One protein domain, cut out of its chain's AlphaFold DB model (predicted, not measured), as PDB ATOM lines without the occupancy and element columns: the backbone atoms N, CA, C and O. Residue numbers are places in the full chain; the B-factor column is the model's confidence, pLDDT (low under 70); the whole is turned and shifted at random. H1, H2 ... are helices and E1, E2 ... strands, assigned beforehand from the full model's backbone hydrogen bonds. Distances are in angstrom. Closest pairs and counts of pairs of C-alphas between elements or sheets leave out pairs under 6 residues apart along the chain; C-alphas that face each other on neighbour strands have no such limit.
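This is residues 396 to 494 of the 500 residues of the protein "KIF21B protein" of Symbiodinium sp. CCMP2592 (UniProt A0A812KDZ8). A small sheet of four short strands, E1 to E4, has the helix H4 packed over one face and running along its strands, with no named helix over the other face. The longest helix, H1, lies off toward one end of the domain and meets the start of H4 end to end at a corner, while two short helices, H2 and H3, lie near the sheet's borders. The printed part has 99 residues with four named helices and four named strands, in the order H1 E1 H2 E2 E3 E4 H3 H4; the sheet runs E1 E2 E3 E4, antiparallel throughout. The class is mixed, helices and strands, with under half of the residues, 48 of 99, in named elements. The whole is compact, with a radius of gyration of the C-alphas of 13.1 A and spans of 37 by 29 by 21 A.

H1, residues 396 to 409, begins with C-alpha 396 at (-10.368, -1.006, 60.407) and is 19.9 A long. E1 is residues 425 to 427, 6.7 A, and H2 is residues 429 to 432, 5.7 A. E2, residues 443 to 446, is 9.7 A long, with C-alpha 443 at (3.065, 17.520, 69.838). E3, residues 451 to 454, and E4, residues 472 to 475, are 9.9 A each. H3 is residues 476 to 479, 5.5 A. H4, residues 482 to 492, is 15.1 A long and ends with C-alpha 492 at (9.961, 22.678, 65.636).

E1 and E4 are the edge strands. E1 and E2 are antiparallel at 155 degrees, with N 427 and O 443 at 2.8 A, within hydrogen-bond range. E2, E3 and E4 form a meander, each strand the antiparallel neighbour of the one before. In the hairpin E2 and E3, N 444 and O 453 are 2.8 A apart; in the hairpin E3 and E4, N 454 and O 472 are 2.8 A apart. H4 is on the sheet at a height of 8.7 A, making two layers, a helix on one face of a sheet. It lies only just over E3 alone, with 8 of its C-alphas falling on E3 and 2 on E4, and runs along the strands, at 14 degrees to E3 on the local plane. The closest C-alphas of E3 and H4, those of Val 454 and Ala 489, are 6.3 A apart. H3 only grazes the sheet with residues 476 to 478. H3 and H4 only just touch, with 3 pairs of C-alphas within 8 A, and only at the corner by their link; Val 476 and Ser 485 have the closest C-alphas, 5.5 A apart. H1, not on the sheet, touches H4 only at their ends, with residues 406 to 409 alone; the closest C-alphas are those of Leu 407 and Trp 482, 6.8 A apart, at a steep tilt of 58 degrees, the same way. H2 is not on the sheet and is apart from H4; its closest C-alpha to E2 is that of Pro 429, 7.9 A from that of Ile 443. In H1 and H4 every O i to N i+4 pair is within hydrogen-bond range; H2 and H3 are too short for such a pair.

The C-alphas farthest apart, those of Trp 398 and Glu 438, are 39.3 A apart. The printed part has no cut. The links H1 to E1, with 15 residues, and E3 to E4, with 17, are long. The mean pLDDT of the printed part is 90.4, and residues 433 and 435 are under 70.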
ATOM      1  N   LYS A 396     -10.814  -1.913  59.337       78.50
ATOM      2  CA  LYS A 396     -10.368  -1.006  60.407       78.50
ATOM      3  C   LYS A 396      -9.260  -1.631  61.259       78.50
ATOM      4  O   LYS A 396      -8.269  -0.958  61.534       78.50
ATOM      5  N   SER A 397      -9.386  -2.909  61.626       79.19
ATOM      6  CA  SER A 397      -8.379  -3.600  62.447       79.19
ATOM      7  C   SER A 397      -7.021  -3.735  61.745       79.19
ATOM      8  O   SER A 397      -5.971  -3.575  62.371       79.19
ATOM      9  N   TRP A 398      -7.023  -3.981  60.431       70.88
ATOM     10  CA  TRP A 398      -5.804  -4.099  59.632       70.88
ATOM     11  C   TRP A 398      -5.086  -2.759  59.497       70.88
ATOM     12  O   TRP A 398      -3.895  -2.674  59.796       70.88
ATOM     13  N   MET A 399      -5.827  -1.702  59.150       78.56
ATOM     14  CA  MET A 399      -5.278  -0.344  59.091       78.56
ATOM     15  C   MET A 399      -4.693   0.094  60.438       78.56
ATOM     16  O   MET A 399      -3.663   0.761  60.474       78.56
ATOM     17  N   GLN A 400      -5.310  -0.309  61.553       81.62
ATOM     18  CA  GLN A 400      -4.793  -0.022  62.891       81.62
ATOM     19  C   GLN A 400      -3.457  -0.716  63.166       81.62
ATOM     20  O   GLN A 400      -2.538  -0.069  63.668       81.62
ATOM     21  N   LYS A 401      -3.318  -2.004  62.825       85.12
ATOM     22  CA  LYS A 401      -2.064  -2.750  63.024       85.12
ATOM     23  C   LYS A 401      -0.922  -2.185  62.185       85.12
ATOM     24  O   LYS A 401       0.164  -1.967  62.713       85.12
ATOM     25  N   GLU A 402      -1.181  -1.912  60.909       86.50
ATOM     26  CA  GLU A 402      -0.191  -1.332  59.995       86.50
ATOM     27  C   GLU A 402       0.237   0.071  60.448       86.50
ATOM     28  O   GLU A 402       1.417   0.407  60.450       86.50
ATOM     29  N   MET A 403      -0.706   0.880  60.927       86.06
ATOM     30  CA  MET A 403      -0.416   2.213  61.447       86.06
ATOM     31  C   MET A 403       0.400   2.172  62.742       86.06
ATOM     32  O   MET A 403       1.398   2.880  62.845       86.06
ATOM     33  N   VAL A 404       0.037   1.320  63.708       88.75
ATOM     34  CA  VAL A 404       0.832   1.121  64.932       88.75
ATOM     35  C   VAL A 404       2.246   0.655  64.586       88.75
ATOM     36  O   VAL A 404       3.206   1.136  65.182       88.75
ATOM     37  N   TYR A 405       2.387  -0.235  63.601       90.81
ATOM     38  CA  TYR A 405       3.689  -0.661  63.095       90.81
ATOM     39  C   TYR A 405       4.485   0.511  62.504       90.81
ATOM     40  O   TYR A 405       5.624   0.731  62.904       90.81
ATOM     41  N   ASN A 406       3.875   1.325  61.639       91.56
ATOM     42  CA  ASN A 406       4.531   2.486  61.030       91.56
ATOM     43  C   ASN A 406       4.956   3.541  62.063       91.56
ATOM     44  O   ASN A 406       6.045   4.101  61.952       91.56
ATOM     45  N   LEU A 407       4.131   3.793  63.085       93.56
ATOM     46  CA  LEU A 407       4.468   4.707  64.180       93.56
ATOM     47  C   LEU A 407       5.639   4.171  65.019       93.56
ATOM     48  O   LEU A 407       6.554   4.931  65.332       93.56
ATOM     49  N   LYS A 408       5.659   2.862  65.320       93.62
ATOM     50  CA  LYS A 408       6.785   2.210  66.010       93.62
ATOM     51  C   LYS A 408       8.075   2.269  65.194       93.62
ATOM     52  O   LYS A 408       9.111   2.629  65.736       93.62
ATOM     53  N   MET A 409       8.007   1.972  63.895       92.50
ATOM     54  CA  MET A 409       9.153   2.051  62.978       92.50
ATOM     55  C   MET A 409       9.695   3.478  62.836       92.50
ATOM     56  O   MET A 409      10.880   3.676  62.583       92.50
ATOM     57  N   ALA A 410       8.834   4.478  63.011       94.12
ATOM     58  CA  ALA A 410       9.213   5.883  63.031       94.12
ATOM     59  C   ALA A 410       9.760   6.360  64.390       94.12
ATOM     60  O   ALA A 410      10.013   7.555  64.537       94.12
ATOM     61  N   SER A 411       9.927   5.459  65.368       93.50
ATOM     62  CA  SER A 411      10.337   5.770  66.745       93.50
ATOM     63  C   SER A 411       9.412   6.780  67.440       93.50
ATOM     64  O   SER A 411       9.840   7.540  68.305       93.50
ATOM     65  N   ILE A 412       8.128   6.801  67.064       94.38
ATOM     66  CA  ILE A 412       7.128   7.667  67.692       94.38
ATOM     67  C   ILE A 412       6.581   6.929  68.915       94.38
ATOM     68  O   ILE A 412       6.001   5.847  68.754       94.38
ATOM     69  N   PRO A 413       6.730   7.469  70.137       93.06
ATOM     70  CA  PRO A 413       6.205   6.815  71.322       93.06
ATOM     71  C   PRO A 413       4.685   6.729  71.232       93.06
ATOM     72  O   PRO A 413       3.988   7.701  70.943       93.06
ATOM     73  N   ILE A 414       4.163   5.540  71.498       93.25
ATOM     74  CA  ILE A 414       2.730   5.286  71.509       93.25
ATOM     75  C   ILE A 414       2.275   5.345  72.962       93.25
ATOM     76  O   ILE A 414       2.783   4.614  73.809       93.25
ATOM     77  N   THR A 415       1.319   6.225  73.258       89.69
ATOM     78  CA  THR A 415       0.782   6.354  74.616       89.69
ATOM     79  C   THR A 415       0.107   5.047  75.057       89.69
ATOM     80  O   THR A 415      -0.614   4.435  74.258       89.69
ATOM     81  N   PRO A 416       0.305   4.598  76.312       88.00
ATOM     82  CA  PRO A 416      -0.351   3.397  76.815       88.00
ATOM     83  C   PRO A 416      -1.873   3.566  76.719       88.00
ATOM     84  O   PRO A 416      -2.433   4.579  77.136       88.00
ATOM     85  N   GLY A 417      -2.540   2.596  76.091       85.19
ATOM     86  CA  GLY A 417      -3.975   2.657  75.787       85.19
ATOM     87  C   GLY A 417      -4.329   3.231  74.408       85.19
ATOM     88  O   GLY A 417      -5.508   3.256  74.046       85.19
ATOM     89  N   PHE A 418      -3.354   3.657  73.598       86.62
ATOM     90  CA  PHE A 418      -3.607   3.964  72.193       86.62
ATOM     91  C   PHE A 418      -3.730   2.671  71.376       86.62
ATOM     92  O   PHE A 418      -2.752   2.024  71.015       86.62
ATOM     93  N   ASN A 419      -4.970   2.311  71.064       81.12
ATOM     94  CA  ASN A 419      -5.347   1.149  70.255       81.12
ATOM     95  C   ASN A 419      -5.640   1.509  68.781       81.12
ATOM     96  O   ASN A 419      -6.252   0.724  68.064       81.12
ATOM     97  N   GLY A 420      -5.292   2.722  68.334       78.44
ATOM     98  CA  GLY A 420      -5.606   3.191  66.980       78.44
ATOM     99  C   GLY A 420      -7.087   3.516  66.737       78.44
ATOM    100  O   GLY A 420      -7.486   3.716  65.594       78.44
ATOM    101  N   THR A 421      -7.937   3.563  67.772       78.88
ATOM    102  CA  THR A 421      -9.344   4.002  67.625       78.88
ATOM    103  C   THR A 421      -9.488   5.521  67.673       78.88
ATOM    104  O   THR A 421     -10.290   6.102  66.942       78.88
ATOM    105  N   LYS A 422      -8.697   6.188  68.520       81.56
ATOM    106  CA  LYS A 422      -8.699   7.648  68.644       81.56
ATOM    107  C   LYS A 422      -8.029   8.251  67.426       81.56
ATOM    108  O   LYS A 422      -6.922   7.853  67.108       81.56
ATOM    109  N   LYS A 423      -8.651   9.246  66.792       88.31
ATOM    110  CA  LYS A 423      -8.110   9.939  65.608       88.31
ATOM    111  C   LYS A 423      -6.775  10.646  65.873       88.31
ATOM    112  O   LYS A 423      -5.952  10.776  64.980       88.31
ATOM    113  N   CYS A 424      -6.532  11.084  67.098       92.56
ATOM    114  CA  CYS A 424      -5.273  11.708  67.466       92.56
ATOM    115  C   CYS A 424      -4.891  11.365  68.900       92.56
ATOM    116  O   CYS A 424      -5.733  10.951  69.704       92.56
ATOM    117  N   TYR A 425      -3.617  11.551  69.211       94.81
ATOM    118  CA  TYR A 425      -3.114  11.562  70.578       94.81
ATOM    119  C   TYR A 425      -2.049  12.645  70.717       94.81
ATOM    120  O   TYR A 425      -1.452  13.076  69.730       94.81
ATOM    121  N   THR A 426      -1.842  13.100  71.946       95.44
ATOM    122  CA  THR A 426      -0.903  14.176  72.256       95.44
ATOM    123  C   THR A 426       0.274  13.604  73.024       95.44
ATOM    124  O   THR A 426       0.096  12.910  74.024       95.44
ATOM    125  N   LEU A 427       1.474  13.901  72.545       94.81
ATOM    126  CA  LEU A 427       2.735  13.611  73.195       94.81
ATOM    127  C   LEU A 427       3.124  14.799  74.058       94.81
ATOM    128  O   LEU A 427       3.326  15.912  73.566       94.81
ATOM    129  N   ASN A 428       3.204  14.550  75.359       93.06
ATOM    130  CA  ASN A 428       3.702  15.534  76.299       93.06
ATOM    131  C   ASN A 428       5.235  15.554  76.260       93.06
ATOM    132  O   ASN A 428       5.841  14.491  76.132       93.06
ATOM    133  N   PRO A 429       5.867  16.724  76.445       89.00
ATOM    134  CA  PRO A 429       7.328  16.841  76.477       89.00
ATOM    135  C   PRO A 429       7.956  15.956  77.566       89.00
ATOM    136  O   PRO A 429       9.033  15.410  77.373       89.00
ATOM    137  N   LYS A 430       7.226  15.707  78.664       85.38
ATOM    138  CA  LYS A 430       7.624  14.792  79.748       85.38
ATOM    139  C   LYS A 430       7.838  13.340  79.311       85.38
ATOM    140  O   LYS A 430       8.427  12.577  80.057       85.38
ATOM    141  N   VAL A 431       7.345  12.929  78.142       82.38
ATOM    142  CA  VAL A 431       7.632  11.586  77.607       82.38
ATOM    143  C   VAL A 431       9.124  11.444  77.269       82.38
ATOM    144  O   VAL A 431       9.643  10.337  77.262       82.38
ATOM    145  N   PHE A 432       9.815  12.567  77.063       76.75
ATOM    146  CA  PHE A 432      11.246  12.658  76.787       76.75
ATOM    147  C   PHE A 432      11.948  13.453  77.900       76.75
ATOM    148  O   PHE A 432      12.769  14.316  77.607       76.75
ATOM    149  N   ALA A 433      11.536  13.221  79.157       58.69
ATOM    150  CA  ALA A 433      11.751  14.070  80.339       58.69
ATOM    151  C   ALA A 433      13.171  14.622  80.546       58.69
ATOM    152  O   ALA A 433      13.301  15.665  81.176       58.69
ATOM    153  N   ASP A 434      14.198  13.994  79.983       71.62
ATOM    154  CA  ASP A 434      15.591  14.395  80.193       71.62
ATOM    155  C   ASP A 434      16.096  15.420  79.161       71.62
ATOM    156  O   ASP A 434      17.189  15.961  79.296       71.62
ATOM    157  N   GLN A 435      15.317  15.699  78.113       67.69
ATOM    158  CA  GLN A 435      15.791  16.403  76.914       67.69
ATOM    159  C   GLN A 435      14.910  17.579  76.469       67.69
ATOM    160  O   GLN A 435      15.245  18.311  75.534       67.69
ATOM    161  N   ALA A 436      13.760  17.781  77.106       74.19
ATOM    162  CA  ALA A 436      12.859  18.862  76.742       74.19
ATOM    163  C   ALA A 436      13.251  20.153  77.490       74.19
ATOM    164  O   ALA A 436      13.170  20.172  78.718       74.19
ATOM    165  N   PRO A 437      13.632  21.246  76.797       78.81
ATOM    166  CA  PRO A 437      13.919  22.515  77.461       78.81
ATOM    167  C   PRO A 437      12.688  23.034  78.216       78.81
ATOM    168  O   PRO A 437      11.546  22.783  77.811       78.81
ATOM    169  N   GLU A 438      12.910  23.797  79.289       82.06
ATOM    170  CA  GLU A 438      11.832  24.469  80.015       82.06
ATOM    171  C   GLU A 438      11.002  25.328  79.043       82.06
ATOM    172  O   GLU A 438      11.500  26.248  78.396       82.06
ATOM    173  N   GLY A 439       9.723  24.976  78.881       84.06
ATOM    174  CA  GLY A 439       8.810  25.624  77.932       84.06
ATOM    175  C   GLY A 439       8.522  24.843  76.644       84.06
ATOM    176  O   GLY A 439       7.686  25.298  75.852       84.06
ATOM    177  N   ALA A 440       9.133  23.667  76.448       84.06
ATOM    178  CA  ALA A 440       8.768  22.732  75.387       84.06
ATOM    179  C   ALA A 440       7.259  22.444  75.409       84.06
ATOM    180  O   ALA A 440       6.664  22.177  76.454       84.06
ATOM    181  N   GLN A 441       6.623  22.518  74.242       88.56
ATOM    182  CA  GLN A 441       5.185  22.288  74.104       88.56
ATOM    183  C   GLN A 441       4.906  20.887  73.579       88.56
ATOM    184  O   GLN A 441       5.790  20.200  73.068       88.56
ATOM    185  N   SER A 442       3.664  20.449  73.738       94.19
ATOM    186  CA  SER A 442       3.222  19.131  73.309       94.19
ATOM    187  C   SER A 442       3.010  19.047  71.792       94.19
ATOM    188  O   SER A 442       2.630  20.014  71.121       94.19
ATOM    189  N   ILE A 443       3.252  17.854  71.254       95.44
ATOM    190  CA  ILE A 443       3.065  17.520  69.838       95.44
ATOM    191  C   ILE A 443       1.829  16.634  69.724       95.44
ATOM    192  O   ILE A 443       1.712  15.629  70.417       95.44
ATOM    193  N   GLN A 444       0.895  16.976  68.847       95.62
ATOM    194  CA  GLN A 444      -0.288  16.174  68.570       95.62
ATOM    195  C   GLN A 444      -0.088  15.361  67.288       95.62
ATOM    196  O   GLN A 444       0.195  15.903  66.222       95.62
ATOM    197  N   ILE A 445      -0.262  14.047  67.374       93.56
ATOM    198  CA  ILE A 445      -0.154  13.124  66.245       93.56
ATOM    199  C   ILE A 445      -1.556  12.887  65.673       93.56
ATOM    200  O   ILE A 445      -2.392  12.254  66.324       93.56
ATOM    201  N   LEU A 446      -1.826  13.386  64.462       93.25
ATOM    202  CA  LEU A 446      -3.083  13.192  63.727       93.25
ATOM    203  C   LEU A 446      -2.887  12.106  62.661       93.25
ATOM    204  O   LEU A 446      -2.778  12.372  61.463       93.25
ATOM    205  N   TRP A 447      -2.826  10.851  63.104       85.44
ATOM    206  CA  TRP A 447      -2.485   9.725  62.229       85.44
ATOM    207  C   TRP A 447      -3.492   9.487  61.100       85.44
ATOM    208  O   TRP A 447      -3.083   9.176  59.988       85.44
ATOM    209  N   TYR A 448      -4.788   9.689  61.345       84.50
ATOM    210  CA  TYR A 448      -5.830   9.513  60.324       84.50
ATOM    211  C   TYR A 448      -5.697  10.490  59.146       84.50
ATOM    212  O   TYR A 448      -6.137  10.185  58.041       84.50
ATOM    213  N   GLU A 449      -5.095  11.655  59.382       89.81
ATOM    214  CA  GLU A 449      -4.864  12.696  58.379       89.81
ATOM    215  C   GLU A 449      -3.446  12.652  57.801       89.81
ATOM    216  O   GLU A 449      -3.118  13.472  56.943       89.81
ATOM    217  N   ASN A 450      -2.604  11.704  58.240       93.88
ATOM    218  CA  ASN A 450      -1.176  11.671  57.917       93.88
ATOM    219  C   ASN A 450      -0.506  13.028  58.202       93.88
ATOM    220  O   ASN A 450       0.216  13.577  57.362       93.88
ATOM    221  N   GLN A 451      -0.782  13.596  59.379       95.94
ATOM    222  CA  GLN A 451      -0.278  14.901  59.806       95.94
ATOM    223  C   GLN A 451       0.212  14.875  61.255       95.94
ATOM    224  O   GLN A 451      -0.282  14.126  62.100       95.94
ATOM    225  N   ILE A 452       1.184  15.734  61.548       96.81
ATOM    226  CA  ILE A 452       1.676  16.004  62.897       96.81
ATOM    227  C   ILE A 452       1.463  17.487  63.173       96.81
ATOM    228  O   ILE A 452       1.924  18.333  62.412       96.81
ATOM    229  N   TYR A 453       0.753  17.809  64.247       97.19
ATOM    230  CA  TYR A 453       0.491  19.179  64.655       97.19
ATOM    231  C   TYR A 453       1.348  19.549  65.863       97.19
ATOM    232  O   TYR A 453       1.241  18.956  66.934       97.19
ATOM    233  N   VAL A 454       2.198  20.554  65.697       96.81
ATOM    234  CA  VAL A 454       3.018  21.134  66.759       96.81
ATOM    235  C   VAL A 454       2.253  22.322  67.332       96.81
ATOM    236  O   VAL A 454       1.993  23.288  66.614       96.81
ATOM    237  N   MET A 455       1.863  22.266  68.611       96.00
ATOM    238  CA  MET A 455       0.996  23.298  69.198       96.00
ATOM    239  C   MET A 455       1.659  24.673  69.277       96.00
ATOM    240  O   MET A 455       0.988  25.679  69.046       96.00
ATOM    241  N   LYS A 456       2.963  24.714  69.560       95.81
ATOM    242  CA  LYS A 456       3.774  25.932  69.561       95.81
ATOM    243  C   LYS A 456       5.152  25.621  68.996       95.81
ATOM    244  O   LYS A 456       5.825  24.708  69.466       95.81
ATOM    245  N   VAL A 457       5.558  26.391  68.003       96.12
ATOM    246  CA  VAL A 457       6.862  26.311  67.362       96.12
ATOM    247  C   VAL A 457       7.839  27.169  68.156       96.12
ATOM    248  O   VAL A 457       7.636  28.375  68.292       96.12
ATOM    249  N   LEU A 458       8.884  26.542  68.692       94.62
ATOM    250  CA  LEU A 458       9.980  27.217  69.389       94.62
ATOM    251  C   LEU A 458      11.128  27.557  68.434       94.62
ATOM    252  O   LEU A 458      11.697  28.641  68.526       94.62
ATOM    253  N   LYS A 459      11.436  26.666  67.486       93.88
ATOM    254  CA  LYS A 459      12.450  26.896  66.447       93.88
ATOM    255  C   LYS A 459      11.759  27.031  65.096       93.88
ATOM    256  O   LYS A 459      11.097  26.098  64.653       93.88
ATOM    257  N   LYS A 460      11.879  28.195  64.452       93.94
ATOM    258  CA  LYS A 460      11.323  28.409  63.107       93.94
ATOM    259  C   LYS A 460      12.155  27.654  62.076       93.94
ATOM    260  O   LYS A 460      13.360  27.854  61.994       93.94
ATOM    261  N   ASP A 461      11.476  26.849  61.271       95.06
ATOM    262  CA  ASP A 461      12.013  26.278  60.041       95.06
ATOM    263  C   ASP A 461      11.473  27.109  58.860       95.06
ATOM    264  O   ASP A 461      10.260  27.360  58.824       95.06
ATOM    265  N   PRO A 462      12.323  27.588  57.931       95.75
ATOM    266  CA  PRO A 462      11.889  28.438  56.820       95.75
ATOM    267  C   PRO A 462      10.871  27.755  55.898       95.75
ATOM    268  O   PRO A 462      10.103  28.436  55.219       95.75
ATOM    269  N   GLU A 463      10.818  26.426  55.885       95.19
ATOM    270  CA  GLU A 463       9.947  25.679  54.983       95.19
ATOM    271  C   GLU A 463       8.548  25.417  55.554       95.19
ATOM    272  O   GLU A 463       7.688  24.847  54.871       95.19
ATOM    273  N   ILE A 464       8.300  25.775  56.818       96.94
ATOM    274  CA  ILE A 464       7.039  25.478  57.498       96.94
ATOM    275  C   ILE A 464       6.315  26.756  57.901       96.94
ATOM    276  O   ILE A 464       6.755  27.541  58.738       96.94
ATOM    277  N   ASN A 465       5.114  26.908  57.342       96.50
ATOM    278  CA  ASN A 465       4.215  28.001  57.673       96.50
ATOM    279  C   ASN A 465       3.689  27.852  59.105       96.50
ATOM    280  O   ASN A 465       2.898  26.954  59.408       96.50
ATOM    281  N   VAL A 466       4.101  28.773  59.973       97.44
ATOM    282  CA  VAL A 466       3.601  28.885  61.345       97.44
ATOM    283  C   VAL A 466       2.259  29.620  61.332       97.44
ATOM    284  O   VAL A 466       2.102  30.671  60.710       97.44
ATOM    285  N   ASN A 467       1.263  29.056  62.008       96.25
ATOM    286  CA  ASN A 467      -0.064  29.640  62.126       96.25
ATOM    287  C   ASN A 467      -0.064  30.864  63.065       96.25
ATOM    288  O   ASN A 467       0.869  31.100  63.831       96.25
ATOM    289  N   LYS A 468      -1.160  31.633  63.061       96.50
ATOM    290  CA  LYS A 468      -1.303  32.837  63.907       96.50
ATOM    291  C   LYS A 468      -1.222  32.560  65.415       96.50
ATOM    292  O   LYS A 468      -0.955  33.478  66.178       96.50
ATOM    293  N   LYS A 469      -1.475  31.320  65.846       96.19
ATOM    294  CA  LYS A 469      -1.386  30.882  67.249       96.19
ATOM    295  C   LYS A 469       0.016  30.378  67.619       96.19
ATOM    296  O   LYS A 469       0.209  29.903  68.731       96.19
ATOM    297  N   GLY A 470       0.976  30.459  66.698       95.88
ATOM    298  CA  GLY A 470       2.340  29.983  66.892       95.88
ATOM    299  C   GLY A 470       2.529  28.479  66.688       95.88
ATOM    300  O   GLY A 470       3.638  28.006  66.883       95.88
ATOM    301  N   GLY A 471       1.503  27.719  66.305       96.81
ATOM    302  CA  GLY A 471       1.606  26.291  65.983       96.81
ATOM    303  C   GLY A 471       1.920  26.027  64.509       96.81
ATOM    304  O   GLY A 471       1.840  26.926  63.677       96.81
ATOM    305  N   ALA A 472       2.240  24.786  64.158       97.56
ATOM    306  CA  ALA A 472       2.502  24.383  62.779       97.56
ATOM    307  C   ALA A 472       2.017  22.961  62.494       97.56
ATOM    308  O   ALA A 472       1.988  22.113  63.383       97.56
ATOM    309  N   THR A 473       1.669  22.697  61.237       97.62
ATOM    310  CA  THR A 473       1.256  21.368  60.773       97.62
ATOM    311  C   THR A 473       2.299  20.808  59.815       97.62
ATOM    312  O   THR A 473       2.610  21.425  58.798       97.62
ATOM    313  N   VAL A 474       2.805  19.614  60.111       97.12
ATOM    314  CA  VAL A 474       3.740  18.858  59.274       97.12
ATOM    315  C   VAL A 474       2.966  17.754  58.557       97.12
ATOM    316  O   VAL A 474       2.414  16.856  59.191       97.12
ATOM    317  N   ALA A 475       2.902  17.819  57.227       96.81
ATOM    318  CA  ALA A 475       2.252  16.792  56.415       96.81
ATOM    319  C   ALA A 475       3.212  15.628  56.142       96.81
ATOM    320  O   ALA A 475       4.261  15.824  55.525       96.81
ATOM    321  N   VAL A 476       2.823  14.412  56.535       96.31
ATOM    322  CA  VAL A 476       3.695  13.228  56.506       96.31
ATOM    323  C   VAL A 476       4.102  12.835  55.086       96.31
ATOM    324  O   VAL A 476       5.264  12.528  54.820       96.31
ATOM    325  N   ALA A 477       3.158  12.919  54.147       94.75
ATOM    326  CA  ALA A 477       3.388  12.574  52.746       94.75
ATOM    327  C   ALA A 477       4.419  13.486  52.055       94.75
ATOM    328  O   ALA A 477       5.116  13.043  51.152       94.75
ATOM    329  N   LYS A 478       4.538  14.752  52.482       95.56
ATOM    330  CA  LYS A 478       5.457  15.720  51.861       95.56
ATOM    331  C   LYS A 478       6.900  15.584  52.342       95.56
ATOM    332  O   LYS A 478       7.790  16.164  51.737       95.56
ATOM    333  N   ARG A 479       7.124  14.879  53.451       93.81
ATOM    334  CA  ARG A 479       8.402  14.865  54.177       93.81
ATOM    335  C   ARG A 479       9.057  13.486  54.217       93.81
ATOM    336  O   ARG A 479       9.894  13.247  55.069       93.81
ATOM    337  N   GLY A 480       8.676  12.577  53.318       93.69
ATOM    338  CA  GLY A 480       9.302  11.252  53.231       93.69
ATOM    339  C   GLY A 480       8.842  10.258  54.304       93.69
ATOM    340  O   GLY A 480       9.531   9.280  54.572       93.69
ATOM    341  N   GLY A 481       7.673  10.478  54.919       95.44
ATOM    342  CA  GLY A 481       7.063   9.528  55.851       95.44
ATOM    343  C   GLY A 481       7.136   9.936  57.323       95.44
ATOM    344  O   GLY A 481       7.526  11.050  57.679       95.44
ATOM    345  N   TRP A 482       6.663   9.038  58.194       95.75
ATOM    346  CA  TRP A 482       6.392   9.334  59.608       95.75
ATOM    347  C   TRP A 482       7.647   9.720  60.393       95.75
ATOM    348  O   TRP A 482       7.597  10.662  61.179       95.75
ATOM    349  N   ARG A 483       8.774   9.043  60.143       95.25
ATOM    350  CA  ARG A 483      10.037   9.250  60.869       95.25
ATOM    351  C   ARG A 483      10.589  10.661  60.677       95.25
ATOM    352  O   ARG A 483      10.789  11.383  61.647       95.25
ATOM    353  N   GLU A 484      10.781  11.074  59.429       95.62
ATOM    354  CA  GLU A 484      11.349  12.386  59.099       95.62
ATOM    355  C   GLU A 484      10.403  13.532  59.472       95.62
ATOM    356  O   GLU A 484      10.820  14.559  60.010       95.62
ATOM    357  N   SER A 485       9.096  13.315  59.302       96.44
ATOM    358  CA  SER A 485       8.072  14.261  59.755       96.44
ATOM    359  C   SER A 485       8.089  14.445  61.269       96.44
ATOM    360  O   SER A 485       7.930  15.565  61.752       96.44
ATOM    361  N   PHE A 486       8.285  13.359  62.020       96.19
ATOM    362  CA  PHE A 486       8.347  13.406  63.473       96.19
ATOM    363  C   PHE A 486       9.631  14.068  63.970       96.19
ATOM    364  O   PHE A 486       9.546  14.961  64.805       96.19
ATOM    365  N   LYS A 487      10.795  13.747  63.391       94.94
ATOM    366  CA  LYS A 487      12.054  14.457  63.681       94.94
ATOM    367  C   LYS A 487      11.921  15.963  63.454       94.94
ATOM    368  O   LYS A 487      12.353  16.762  64.284       94.94
ATOM    369  N   LEU A 488      11.297  16.368  62.347       95.56
ATOM    370  CA  LEU A 488      11.031  17.774  62.056       95.56
ATOM    371  C   LEU A 488      10.066  18.394  63.075       95.56
ATOM    372  O   LEU A 488      10.327  19.488  63.569       95.56
ATOM    373  N   ALA A 489       8.995  17.689  63.443       96.00
ATOM    374  CA  ALA A 489       8.067  18.140  64.475       96.00
ATOM    375  C   ALA A 489       8.752  18.315  65.843       96.00
ATOM    376  O   ALA A 489       8.508  19.322  66.505       96.00
ATOM    377  N   CYS A 490       9.645  17.400  66.234       94.38
ATOM    378  CA  CYS A 490      10.467  17.517  67.440       94.38
ATOM    379  C   CYS A 490      11.349  18.772  67.385       94.38
ATOM    380  O   CYS A 490      11.292  19.591  68.300       94.38
ATOM    381  N   ARG A 491      12.069  18.996  66.275       93.69
ATOM    382  CA  ARG A 491      12.885  20.211  66.083       93.69
ATOM    383  C   ARG A 491      12.054  21.489  66.204       93.69
ATOM    384  O   ARG A 491      12.454  22.400  66.928       93.69
ATOM    385  N   LEU A 492      10.888  21.542  65.554       95.25
ATOM    386  CA  LEU A 492       9.961  22.678  65.636       95.25
ATOM    387  C   LEU A 492       9.461  22.912  67.066       95.25
ATOM    388  O   LEU A 492       9.398  24.057  67.511       95.25
ATOM    389  N   ALA A 493       9.128  21.844  67.792       94.75
ATOM    390  CA  ALA A 493       8.690  21.897  69.186       94.75
ATOM    391  C   ALA A 493       9.827  22.234  70.168       94.75
ATOM    392  O   ALA A 493       9.575  22.373  71.364       94.75
ATOM    393  N   GLY A 494      11.066  22.367  69.674       91.81
ATOM    394  CA  GLY A 494      12.260  22.610  70.478       91.81
ATOM    395  C   GLY A 494      12.748  21.379  71.240       91.81
ATOM    396  O   GLY A 494      13.579  21.526  72.125       91.81
TER     397      GLY A 494